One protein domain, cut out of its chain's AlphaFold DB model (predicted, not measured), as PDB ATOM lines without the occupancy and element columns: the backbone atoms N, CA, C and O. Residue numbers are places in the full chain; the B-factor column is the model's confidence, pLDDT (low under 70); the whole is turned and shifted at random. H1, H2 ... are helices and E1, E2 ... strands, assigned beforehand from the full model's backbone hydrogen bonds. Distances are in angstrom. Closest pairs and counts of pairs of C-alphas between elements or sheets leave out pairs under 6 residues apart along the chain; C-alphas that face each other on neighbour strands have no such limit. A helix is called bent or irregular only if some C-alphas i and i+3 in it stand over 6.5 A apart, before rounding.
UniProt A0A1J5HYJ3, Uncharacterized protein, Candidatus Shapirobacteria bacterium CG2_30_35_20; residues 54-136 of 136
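Overview. This is residues 54 to 136 of the 136 residues of an uncharacterized protein of Candidatus Shapirobacteria bacterium CG2_30_35_20 (UniProt A0A1J5HYJ3). A small sheet of three strands, E1, E2 and E3, has two helices, H1 and H2, over one of its faces, while its other face is bare of named helices; H1 lies toward the end of the sheet where E1 ends and H2 toward the end where E1 begins. Before H1, the long stretch of residues 54 to 72, with no named element, runs in part past the side of the helices turned away from the sheet. The printed part has 83 residues, with two named helices and three named strands in the order H1, E1, E2, H2, E3; the sheet has the order E1, E2, E3 and is mixed, E1 and E2 antiparallel, E2 and E3 parallel. The class is mixed, helices and strands, and the whole is compact, with a radius of gyration of the C-alphas of 12.1 A and spans of 36 by 30 by 19 A.

Along the chain. The printed part begins at Pro 54, with its C-alpha at (10.162, -46.094, 0.615), and residues 54 to 72 come before the first named element. H1, residues 73 to 83, starts with C-alpha 73 at (32.283, -52.164, -4.696) and is 15.6 A long from first to last C-alpha. E1, residues 91 to 96, is 15.7 A long. E2, residues 101 to 106, is 15.5 A long. H2, residues 108 to 121, is the longest helix, 21.0 A from first to last C-alpha. It is irregular: C-alphas 109 and 112 are 7.6 A apart. E3, residues 131 to 135, is 13.0 A long and ends with C-alpha 135 at (17.290, -34.057, -14.140).

Arrangement. E2 is the inner strand of the sheet, and E1 and E3 are its edge strands. E1 and E2 form a hairpin, antiparallel at 157 degrees between their directions; N 94 and O 103 are within hydrogen-bond range at 2.9 A, and N 103 and O 94 at 2.7 A. E2 and E3 are parallel at 24 degrees, with N 104 and O 132 at 2.8 A and N 106 and O 134 at 3.0 A. E2, H2 and E3 make a strand-helix-strand unit, two parallel neighbour strands with a helix between them along the chain, and its crossover is right-handed. H1 and H2 lie on the same face of the sheet, in two layers, helices on one face of a sheet, and they are apart. H1 is on the sheet at a height of 10.4 A over it. It lies over E2 and only just over E1, on which 3 of its C-alphas fall. On the local plane its line and that of E2 stand at 59 degrees, slantwise to the strands but only just short of across. The closest C-alphas of H1 and E1 are those of Arg 81 and Tyr 95, 6.1 A apart. H2 is on the sheet at a height of 10.0 A, slantwise to the strands at 52 degrees to E1 on the local plane. It lies over E1 and only just over E2, on which 3 of its C-alphas fall. The closest C-alphas of E1 and H2 are those of Phe 91 and Phe 114, 7.2 A apart, and those of H2 and E3 are Leu 108 and Asn 135, 5.9 A apart. In H1 every O i to N i+4 pair is within hydrogen-bond range; in H2 8 of 10 are.

Size, cuts and confidence. The C-alphas farthest apart are those of Asp 69 and Asp 136, at 36.5 A. The printed part has no cut, and it ends at residue 136, the chain's last residue. No link between named elements is long; those from E1 to E2 and from E2 to H2 are tight. The mean pLDDT of the printed part of the model is 75.4, and it is under 70 at residues 54 to 68, 70, 84 to 90 and 136.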
ATOM      1  N   PRO A  54      10.082 -47.517   0.334       50.59
ATOM      2  CA  PRO A  54      10.162 -46.094   0.615       50.59
ATOM      3  C   PRO A  54      11.426 -45.815   1.440       50.59
ATOM      4  O   PRO A  54      11.798 -46.605   2.312       50.59
ATOM      5  N   ILE A  55      12.098 -44.697   1.166       53.28
ATOM      6  CA  ILE A  55      13.183 -44.224   2.031       53.28
ATOM      7  C   ILE A  55      12.551 -43.699   3.324       53.28
ATOM      8  O   ILE A  55      11.923 -42.648   3.326       53.28
ATOM      9  N   TYR A  56      12.710 -44.429   4.428       43.47
ATOM     10  CA  TYR A  56      12.112 -44.081   5.727       43.47
ATOM     11  C   TYR A  56      12.840 -42.955   6.484       43.47
ATOM     12  O   TYR A  56      12.453 -42.611   7.597       43.47
ATOM     13  N   SER A  57      13.903 -42.383   5.916       44.75
ATOM     14  CA  SER A  57      14.700 -41.330   6.545       44.75
ATOM     15  C   SER A  57      14.711 -40.078   5.671       44.75
ATOM     16  O   SER A  57      14.978 -40.154   4.473       44.75
ATOM     17  N   THR A  58      14.492 -38.919   6.293       47.25
ATOM     18  CA  THR A  58      14.608 -37.587   5.673       47.25
ATOM     19  C   THR A  58      16.016 -37.291   5.134       47.25
ATOM     20  O   THR A  58      16.175 -36.402   4.305       47.25
ATOM     21  N   THR A  59      17.027 -38.065   5.547       44.22
ATOM     22  CA  THR A  59      18.412 -38.055   5.036       44.22
ATOM     23  C   THR A  59      18.811 -39.375   4.346       44.22
ATOM     24  O   THR A  59      19.905 -39.507   3.807       44.22
ATOM     25  N   GLY A  60      17.912 -40.367   4.333       45.16
ATOM     26  CA  GLY A  60      18.098 -41.716   3.797       45.16
ATOM     27  C   GLY A  60      19.152 -42.583   4.502       45.16
ATOM     28  O   GLY A  60      19.877 -43.331   3.848       45.16
ATOM     29  N   ALA A  61      19.209 -42.515   5.834       41.44
ATOM     30  CA  ALA A  61      20.095 -43.337   6.658       41.44
ATOM     31  C   ALA A  61      19.805 -44.857   6.569       41.44
ATOM     32  O   ALA A  61      18.656 -45.294   6.491       41.44
ATOM     33  N   LYS A  62      20.905 -45.630   6.589       48.16
ATOM     34  CA  LYS A  62      21.063 -47.081   6.369       48.16
ATOM     35  C   LYS A  62      19.992 -47.963   7.031       48.16
ATOM     36  O   LYS A  62      19.827 -47.921   8.245       48.16
ATOM     37  N   LEU A  63      19.390 -48.874   6.260       51.16
ATOM     38  CA  LEU A  63      18.737 -50.068   6.823       51.16
ATOM     39  C   LEU A  63      19.752 -51.172   7.173       51.16
ATOM     40  O   LEU A  63      19.484 -51.977   8.059       51.16
ATOM     41  N   THR A  64      20.941 -51.158   6.559       53.91
ATOM     42  CA  THR A  64      21.973 -52.183   6.770       53.91
ATOM     43  C   THR A  64      23.335 -51.520   6.972       53.91
ATOM     44  O   THR A  64      23.893 -50.921   6.051       53.91
ATOM     45  N   ILE A  65      23.871 -51.582   8.192       59.25
ATOM     46  CA  ILE A  65      25.274 -51.249   8.469       59.25
ATOM     47  C   ILE A  65      26.069 -52.515   8.158       59.25
ATOM     48  O   ILE A  65      25.985 -53.485   8.905       59.25
ATOM     49  N   LEU A  66      26.785 -52.523   7.033       60.88
ATOM     50  CA  LEU A  66      27.736 -53.596   6.751       60.88
ATOM     51  C   LEU A  66      28.977 -53.419   7.640       60.88
ATOM     52  O   LEU A  66      29.313 -52.285   7.992       60.88
ATOM     53  N   PRO A  67      29.665 -54.499   8.015       68.62
ATOM     54  CA  PRO A  67      31.001 -54.395   8.583       68.62
ATOM     55  C   PRO A  67      32.011 -53.918   7.514       68.62
ATOM     56  O   PRO A  67      31.781 -54.052   6.309       68.62
ATOM     57  N   ASP A  68      33.106 -53.280   7.946       68.75
ATOM     58  CA  ASP A  68      34.057 -52.576   7.061       68.75
ATOM     59  C   ASP A  68      34.716 -53.487   6.005       68.75
ATOM     60  O   ASP A  68      35.084 -53.034   4.920       68.75
ATOM     61  N   ASP A  69      34.841 -54.779   6.293       73.62
ATOM     62  CA  ASP A  69      35.373 -55.816   5.402       73.62
ATOM     63  C   ASP A  69      34.410 -56.198   4.264       73.62
ATOM     64  O   ASP A  69      34.839 -56.620   3.185       73.62
ATOM     65  N   GLU A  70      33.110 -55.981   4.456       68.56
ATOM     66  CA  GLU A  70      32.077 -56.208   3.445       68.56
ATOM     67  C   GLU A  70      31.793 -54.960   2.585       68.56
ATOM     68  O   GLU A  70      31.118 -55.058   1.553       68.56
ATOM     69  N   TYR A  71      32.370 -53.803   2.936       72.62
ATOM     70  CA  TYR A  71      32.255 -52.520   2.223       72.62
ATOM     71  C   TYR A  71      33.095 -52.457   0.930       72.62
ATOM     72  O   TYR A  71      33.880 -51.539   0.689       72.62
ATOM     73  N   ASN A  72      32.903 -53.428   0.036       82.00
ATOM     74  CA  ASN A  72      33.531 -53.439  -1.284       82.00
ATOM     75  C   ASN A  72      32.535 -53.083  -2.405       82.00
ATOM     76  O   ASN A  72      31.319 -53.238  -2.281       82.00
ATOM     77  N   LEU A  73      33.068 -52.625  -3.543       83.69
ATOM     78  CA  LEU A  73      32.283 -52.164  -4.696       83.69
ATOM     79  C   LEU A  73      31.250 -53.198  -5.178       83.69
ATOM     80  O   LEU A  73      30.123 -52.830  -5.500       83.69
ATOM     81  N   MET A  74      31.629 -54.476  -5.244       86.19
ATOM     82  CA  MET A  74      30.757 -55.555  -5.713       86.19
ATOM     83  C   MET A  74      29.561 -55.752  -4.776       86.19
ATOM     84  O   MET A  74      28.422 -55.790  -5.247       86.19
ATOM     85  N   THR A  75      29.809 -55.827  -3.467       83.94
ATOM     86  CA  THR A  75      28.768 -55.974  -2.441       83.94
ATOM     87  C   THR A  75      27.813 -54.785  -2.450       83.94
ATOM     88  O   THR A  75      26.596 -54.967  -2.473       83.94
ATOM     89  N   LEU A  76      28.341 -53.561  -2.526       83.12
ATOM     90  CA  LEU A  76      27.525 -52.345  -2.546       83.12
ATOM     91  C   LEU A  76      26.629 -52.259  -3.784       83.12
ATOM     92  O   LEU A  76      25.451 -51.920  -3.668       83.12
ATOM     93  N   VAL A  77      27.158 -52.603  -4.963       86.25
ATOM     94  CA  VAL A  77      26.368 -52.660  -6.202       86.25
ATOM     95  C   VAL A  77      25.292 -53.742  -6.111       86.25
ATOM     96  O   VAL A  77      24.158 -53.505  -6.529       86.25
ATOM     97  N   TYR A  78      25.620 -54.914  -5.562       84.94
ATOM     98  CA  TYR A  78      24.653 -55.993  -5.375       84.94
ATOM     99  C   TYR A  78      23.505 -55.562  -4.457       84.94
ATOM    100  O   TYR A  78      22.345 -55.675  -4.848       84.94
ATOM    101  N   LEU A  79      23.814 -55.002  -3.287       80.00
ATOM    102  CA  LEU A  79      22.810 -54.569  -2.315       80.00
ATOM    103  C   LEU A  79      21.927 -53.449  -2.861       80.00
ATOM    104  O   LEU A  79      20.703 -53.558  -2.813       80.00
ATOM    105  N   LEU A  80      22.524 -52.417  -3.467       81.44
ATOM    106  CA  LEU A  80      21.752 -51.318  -4.046       81.44
ATOM    107  C   LEU A  80      20.837 -51.804  -5.182       81.44
ATOM    108  O   LEU A  80      19.731 -51.293  -5.349       81.44
ATOM    109  N   ARG A  81      21.255 -52.820  -5.948       80.19
ATOM    110  CA  ARG A  81      20.422 -53.442  -6.988       80.19
ATOM    111  C   ARG A  81      19.226 -54.208  -6.413       80.19
ATOM    112  O   ARG A  81      18.180 -54.207  -7.060       80.19
ATOM    113  N   GLN A  82      19.379 -54.856  -5.257       75.62
ATOM    114  CA  GLN A  82      18.289 -55.584  -4.595       75.62
ATOM    115  C   GLN A  82      17.283 -54.630  -3.948       75.62
ATOM    116  O   GLN A  82      16.079 -54.825  -4.090       75.62
ATOM    117  N   GLU A  83      17.767 -53.592  -3.265       70.56
ATOM    118  CA  GLU A  83      16.901 -52.726  -2.459       70.56
ATOM    119  C   GLU A  83      16.361 -51.504  -3.210       70.56
ATOM    120  O   GLU A  83      15.347 -50.967  -2.772       70.56
ATOM    121  N   CYS A  84      17.018 -51.078  -4.308       68.19
ATOM    122  CA  CYS A  84      16.667 -49.950  -5.198       68.19
ATOM    123  C   CYS A  84      15.662 -48.966  -4.571       68.19
ATOM    124  O   CYS A  84      14.467 -49.005  -4.891       68.19
ATOM    125  N   PRO A  85      16.126 -48.116  -3.641       65.00
ATOM    126  CA  PRO A  85      15.232 -47.271  -2.877       65.00
ATOM    127  C   PRO A  85      14.555 -46.244  -3.782       65.00
ATOM    128  O   PRO A  85      15.177 -45.665  -4.679       65.00
ATOM    129  N   ILE A  86      13.281 -45.979  -3.507       56.28
ATOM    130  CA  ILE A  86      12.535 -44.908  -4.164       56.28
ATOM    131  C   ILE A  86      12.193 -43.866  -3.106       56.28
ATOM    132  O   ILE A  86      11.427 -44.136  -2.179       56.28
ATOM    133  N   ASN A  87      12.767 -42.671  -3.244       61.34
ATOM    134  CA  ASN A  87      12.332 -41.499  -2.500       61.34
ATOM    135  C   ASN A  87      11.411 -40.672  -3.395       61.34
ATOM    136  O   ASN A  87      11.868 -39.970  -4.291       61.34
ATOM    137  N   ASN A  88      10.104 -40.774  -3.156       54.50
ATOM    138  CA  ASN A  88       9.101 -40.087  -3.972       54.50
ATOM    139  C   ASN A  88       9.135 -38.555  -3.825       54.50
ATOM    140  O   ASN A  88       8.478 -37.876  -4.606       54.50
ATOM    141  N   GLU A  89       9.871 -38.009  -2.850       61.62
ATOM    142  CA  GLU A  89       9.924 -36.565  -2.585       61.62
ATOM    143  C   GLU A  89      11.204 -35.899  -3.106       61.62
ATOM    144  O   GLU A  89      11.169 -34.737  -3.507       61.62
ATOM    145  N   TYR A  90      12.333 -36.620  -3.135       69.25
ATOM    146  CA  TYR A  90      13.640 -36.009  -3.414       69.25
ATOM    147  C   TYR A  90      14.375 -36.576  -4.626       69.25
ATOM    148  O   TYR A  90      14.951 -35.785  -5.368       69.25
ATOM    149  N   PHE A  91      14.390 -37.900  -4.826       73.69
ATOM    150  CA  PHE A  91      15.034 -38.562  -5.970       73.69
ATOM    151  C   PHE A  91      14.657 -40.044  -6.084       73.69
ATOM    152  O   PHE A  91      14.535 -40.762  -5.092       73.69
ATOM    153  N   GLY A  92      14.554 -40.547  -7.312       77.38
ATOM    154  CA  GLY A  92      14.336 -41.969  -7.590       77.38
ATOM    155  C   GLY A  92      15.609 -42.654  -8.074       77.38
ATOM    156  O   GLY A  92      16.321 -42.092  -8.904       77.38
ATOM    157  N   ILE A  93      15.879 -43.877  -7.609       80.75
ATOM    158  CA  ILE A  93      16.964 -44.717  -8.133       80.75
ATOM    159  C   ILE A  93      16.363 -45.972  -8.754       80.75
ATOM    160  O   ILE A  93      15.610 -46.703  -8.115       80.75
ATOM    161  N   ILE A  94      16.721 -46.243 -10.007       81.06
ATOM    162  CA  ILE A  94      16.346 -47.466 -10.717       81.06
ATOM    163  C   ILE A  94      17.608 -48.079 -11.303       81.06
ATOM    164  O   ILE A  94      18.418 -47.391 -11.917       81.06
ATOM    165  N   TYR A  95      17.776 -49.387 -11.163       84.12
ATOM    166  CA  TYR A  95      18.831 -50.091 -11.880       84.12
ATOM    167  C   TYR A  95      18.391 -50.449 -13.304       84.12
ATOM    168  O   TYR A  95      17.462 -51.234 -13.495       84.12
ATOM    169  N   ASP A  96      19.070 -49.895 -14.308       84.00
ATOM    170  CA  ASP A  96      18.869 -50.238 -15.714       84.00
ATOM    171  C   ASP A  96      19.802 -51.388 -16.115       84.00
ATOM    172  O   ASP A  96      21.012 -51.228 -16.307       84.00
ATOM    173  N   TYR A  97      19.204 -52.568 -16.271       82.50
ATOM    174  CA  TYR A  97      19.872 -53.816 -16.633       82.50
ATOM    175  C   TYR A  97      20.415 -53.833 -18.066       82.50
ATOM    176  O   TYR A  97      21.294 -54.640 -18.361       82.50
ATOM    177  N   LYS A  98      19.925 -52.964 -18.962       81.12
ATOM    178  CA  LYS A  98      20.414 -52.898 -20.349       81.12
ATOM    179  C   LYS A  98      21.771 -52.211 -20.426       81.12
ATOM    180  O   LYS A  98      22.623 -52.628 -21.202       81.12
ATOM    181  N   ILE A  99      21.959 -51.164 -19.625       85.94
ATOM    182  CA  ILE A  99      23.206 -50.386 -19.586       85.94
ATOM    183  C   ILE A  99      24.075 -50.706 -18.366       85.94
ATOM    184  O   ILE A  99      25.197 -50.210 -18.287       85.94
ATOM    185  N   ASN A 100      23.584 -51.546 -17.448       84.75
ATOM    186  CA  ASN A 100      24.268 -51.987 -16.233       84.75
ATOM    187  C   ASN A 100      24.615 -50.821 -15.280       84.75
ATOM    188  O   ASN A 100      25.724 -50.758 -14.741       84.75
ATOM    189  N   LYS A 101      23.680 -49.874 -15.106       90.44
ATOM    190  CA  LYS A 101      23.869 -48.640 -14.315       90.44
ATOM    191  C   LYS A 101      22.648 -48.294 -13.463       90.44
ATOM    192  O   LYS A 101      21.519 -48.601 -13.830       90.44
ATOM    193  N   PHE A 102      22.882 -47.589 -12.361       88.50
ATOM    194  CA  PHE A 102      21.866 -46.903 -11.569       88.50
ATOM    195  C   PHE A 102      21.490 -45.587 -12.252       88.50
ATOM    196  O   PHE A 102      22.308 -44.675 -12.378       88.50
ATOM    197  N   VAL A 103      20.248 -45.505 -12.708       88.50
ATOM    198  CA  VAL A 103      19.629 -44.289 -13.217       88.50
ATOM    199  C   VAL A 103      19.002 -43.558 -12.040       88.50
ATOM    200  O   VAL A 103      18.131 -44.103 -11.364       88.50
ATOM    201  N   VAL A 104      19.465 -42.337 -11.802       87.88
ATOM    202  CA  VAL A 104      18.970 -41.457 -10.745       87.88
ATOM    203  C   VAL A 104      18.159 -40.359 -11.404       87.88
ATOM    204  O   VAL A 104      18.703 -39.615 -12.216       87.88
ATOM    205  N   THR A 105      16.879 -40.269 -11.072       86.06
ATOM    206  CA  THR A 105      16.014 -39.163 -11.491       86.06
ATOM    207  C   THR A 105      15.898 -38.194 -10.324       86.06
ATOM    208  O   THR A 105      15.449 -38.598  -9.250       86.06
ATOM    209  N   ILE A 106      16.341 -36.951 -10.510       84.06
ATOM    210  CA  ILE A 106      16.413 -35.956  -9.437       84.06
ATOM    211  C   ILE A 106      15.965 -34.574  -9.925       84.06
ATOM    212  O   ILE A 106      16.420 -34.133 -10.978       84.06
ATOM    213  N   PRO A 107      15.134 -33.840  -9.172       83.44
ATOM    214  CA  PRO A 107      14.957 -32.412  -9.397       83.44
ATOM    215  C   PRO A 107      16.281 -31.680  -9.156       83.44
ATOM    216  O   PRO A 107      17.015 -32.005  -8.219       83.44
ATOM    217  N   LEU A 108      16.580 -30.655  -9.958       77.19
ATOM    218  CA  LEU A 108      17.868 -29.943  -9.906       77.19
ATOM    219  C   LEU A 108      18.213 -29.409  -8.498       77.19
ATOM    220  O   LEU A 108      19.371 -29.432  -8.084       77.19
ATOM    221  N   ALA A 109      17.193 -28.971  -7.751       78.69
ATOM    222  CA  ALA A 109      17.317 -28.445  -6.391       78.69
ATOM    223  C   ALA A 109      17.748 -29.497  -5.346       78.69
ATOM    224  O   ALA A 109      18.200 -29.129  -4.267       78.69
ATOM    225  N   ASN A 110      17.645 -30.791  -5.666       81.88
ATOM    226  CA  ASN A 110      17.846 -31.891  -4.720       81.88
ATOM    227  C   ASN A 110      19.169 -32.648  -4.927       81.88
ATOM    228  O   ASN A 110      19.404 -33.668  -4.278       81.88
ATOM    229  N   MET A 111      20.056 -32.164  -5.806       85.31
ATOM    230  CA  MET A 111      21.355 -32.802  -6.060       85.31
ATOM    231  C   MET A 111      22.188 -32.963  -4.777       85.31
ATOM    232  O   MET A 111      22.781 -34.017  -4.551       85.31
ATOM    233  N   GLU A 112      22.211 -31.945  -3.914       84.25
ATOM    234  CA  GLU A 112      22.950 -31.992  -2.647       84.25
ATOM    235  C   GLU A 112      22.417 -33.093  -1.719       84.25
ATOM    236  O   GLU A 112      23.197 -33.866  -1.161       84.25
ATOM    237  N   THR A 113      21.093 -33.248  -1.651       80.38
ATOM    238  CA  THR A 113      20.420 -34.302  -0.883       80.38
ATOM    239  C   THR A 113      20.842 -35.698  -1.344       80.38
ATOM    240  O   THR A 113      21.109 -36.570  -0.516       80.38
ATOM    241  N   PHE A 114      20.981 -35.923  -2.653       83.62
ATOM    242  CA  PHE A 114      21.476 -37.201  -3.176       83.62
ATOM    243  C   PHE A 114      22.953 -37.450  -2.865       83.62
ATOM    244  O   PHE A 114      23.337 -38.569  -2.513       83.62
ATOM    245  N   LEU A 115      23.799 -36.422  -2.963       85.25
ATOM    246  CA  LEU A 115      25.213 -36.550  -2.607       85.25
ATOM    247  C   LEU A 115      25.395 -36.852  -1.116       85.25
ATOM    248  O   LEU A 115      26.254 -37.665  -0.763       85.25
ATOM    249  N   GLN A 116      24.584 -36.233  -0.260       81.12
ATOM    250  CA  GLN A 116      24.580 -36.505   1.172       81.12
ATOM    251  C   GLN A 116      24.116 -37.937   1.454       81.12
ATOM    252  O   GLN A 116      24.822 -38.690   2.123       81.12
ATOM    253  N   TRP A 117      23.024 -38.367   0.823       83.12
ATOM    254  CA  TRP A 117      22.545 -39.744   0.911       83.12
ATOM    255  C   TRP A 117      23.610 -40.776   0.502       83.12
ATOM    256  O   TRP A 117      23.806 -41.774   1.201       83.12
ATOM    257  N   LYS A 118      24.356 -40.538  -0.592       83.00
ATOM    258  CA  LYS A 118      25.463 -41.421  -1.011       83.00
ATOM    259  C   LYS A 118      26.515 -41.573   0.088       83.00
ATOM    260  O   LYS A 118      27.054 -42.665   0.255       83.00
ATOM    261  N   LYS A 119      26.836 -40.501   0.816       81.12
ATOM    262  CA  LYS A 119      27.799 -40.546   1.928       81.12
ATOM    263  C   LYS A 119      27.224 -41.294   3.127       81.12
ATOM    264  O   LYS A 119      27.875 -42.203   3.632       81.12
ATOM    265  N   ASP A 120      25.996 -40.971   3.521       76.00
ATOM    266  CA  ASP A 120      25.353 -41.531   4.716       76.00
ATOM    267  C   ASP A 120      25.111 -43.042   4.592       76.00
ATOM    268  O   ASP A 120      25.189 -43.783   5.571       76.00
ATOM    269  N   THR A 121      24.879 -43.527   3.370       75.44
ATOM    270  CA  THR A 121      24.726 -44.956   3.061       75.44
ATOM    271  C   THR A 121      26.044 -45.687   2.800       75.44
ATOM    272  O   THR A 121      26.092 -46.916   2.881       75.44
ATOM    273  N   GLY A 122      27.132 -44.963   2.523       78.25
ATOM    274  CA  GLY A 122      28.402 -45.540   2.068       78.25
ATOM    275  C   GLY A 122      28.431 -45.894   0.571       78.25
ATOM    276  O   GLY A 122      29.416 -46.448   0.079       78.25
ATOM    277  N   TYR A 123      27.384 -45.557  -0.192       84.06
ATOM    278  CA  TYR A 123      27.358 -45.719  -1.653       84.06
ATOM    279  C   TYR A 123      28.204 -44.682  -2.406       84.06
ATOM    280  O   TYR A 123      28.345 -44.765  -3.629       84.06
ATOM    281  N   ASN A 124      28.828 -43.733  -1.705       85.25
ATOM    282  CA  ASN A 124      29.875 -42.868  -2.248       85.25
ATOM    283  C   ASN A 124      31.086 -43.660  -2.772       85.25
ATOM    284  O   ASN A 124      31.794 -43.158  -3.639       85.25
ATOM    285  N   LEU A 125      31.289 -44.896  -2.303       85.06
ATOM    286  CA  LEU A 125      32.320 -45.810  -2.805       85.06
ATOM    287  C   LEU A 125      31.984 -46.412  -4.183       85.06
ATOM    288  O   LEU A 125      32.869 -46.927  -4.870       85.06
ATOM    289  N   ILE A 126      30.721 -46.347  -4.624       87.75
ATOM    290  CA  ILE A 126      30.334 -46.785  -5.966       87.75
ATOM    291  C   ILE A 126      30.820 -45.750  -6.983       87.75
ATOM    292  O   ILE A 126      30.301 -44.634  -7.049       87.75
ATOM    293  N   THR A 127      31.769 -46.162  -7.823       87.69
ATOM    294  CA  THR A 127      32.389 -45.318  -8.855       87.69
ATOM    295  C   THR A 127      31.361 -44.709  -9.812       87.69
ATOM    296  O   THR A 127      30.434 -45.404 -10.238       87.69
ATOM    297  N   ASP A 128      31.605 -43.476 -10.264       88.19
ATOM    298  CA  ASP A 128      30.711 -42.692 -11.139       88.19
ATOM    299  C   ASP A 128      30.292 -43.403 -12.435       88.19
ATOM    300  O   ASP A 128      29.206 -43.164 -12.956       88.19
ATOM    301  N   LYS A 129      31.080 -44.371 -12.919       90.00
ATOM    302  CA  LYS A 129      30.742 -45.181 -14.104       90.00
ATOM    303  C   LYS A 129      29.429 -45.971 -13.973       90.00
ATOM    304  O   LYS A 129      28.837 -46.306 -14.999       90.00
ATOM    305  N   TYR A 130      28.993 -46.282 -12.748       90.25
ATOM    306  CA  TYR A 130      27.737 -46.993 -12.480       90.25
ATOM    307  C   TYR A 130      26.533 -46.063 -12.373       90.25
ATOM    308  O   TYR A 130      25.426 -46.563 -12.209       90.25
ATOM    309  N   TRP A 131      26.715 -44.747 -12.467       90.69
ATOM    310  CA  TRP A 131      25.648 -43.775 -12.270       90.69
ATOM    311  C   TRP A 131      25.276 -43.091 -13.588       90.69
ATOM    312  O   TRP A 131      26.126 -42.794 -14.431       90.69
ATOM    313  N   VAL A 132      23.984 -42.839 -13.770       92.50
ATOM    314  CA  VAL A 132      23.435 -41.962 -14.808       92.50
ATOM    315  C   VAL A 132      22.449 -41.035 -14.122       92.50
ATOM    316  O   VAL A 132      21.394 -41.484 -13.690       92.50
ATOM    317  N   ILE A 133      22.790 -39.755 -14.013       90.19
ATOM    318  CA  ILE A 133      21.921 -38.766 -13.376       90.19
ATOM    319  C   ILE A 133      21.086 -38.083 -14.458       90.19
ATOM    320  O   ILE A 133      21.625 -37.600 -15.455       90.19
ATOM    321  N   LYS A 134      19.771 -38.079 -14.264       88.56
ATOM    322  CA  LYS A 134      18.788 -37.393 -15.095       88.56
ATOM    323  C   LYS A 134      18.102 -36.339 -14.242       88.56
ATOM    324  O   LYS A 134      17.633 -36.648 -13.149       88.56
ATOM    325  N   ASN A 135      18.057 -35.121 -14.761       82.81
ATOM    326  CA  ASN A 135      17.290 -34.057 -14.140       82.81
ATOM    327  C   ASN A 135      15.848 -34.133 -14.645       82.81
ATOM    328  O   ASN A 135      15.655 -34.278 -15.856       82.81
ATOM    329  N   ASP A 136      14.897 -34.081 -13.717       69.88
ATOM    330  CA  ASP A 136      13.457 -33.943 -13.982       69.88
ATOM    331  C   ASP A 136      13.025 -32.479 -13.808       69.88
ATOM    332  O   ASP A 136      13.599 -31.807 -12.910       69.88
TER     333      ASP A 136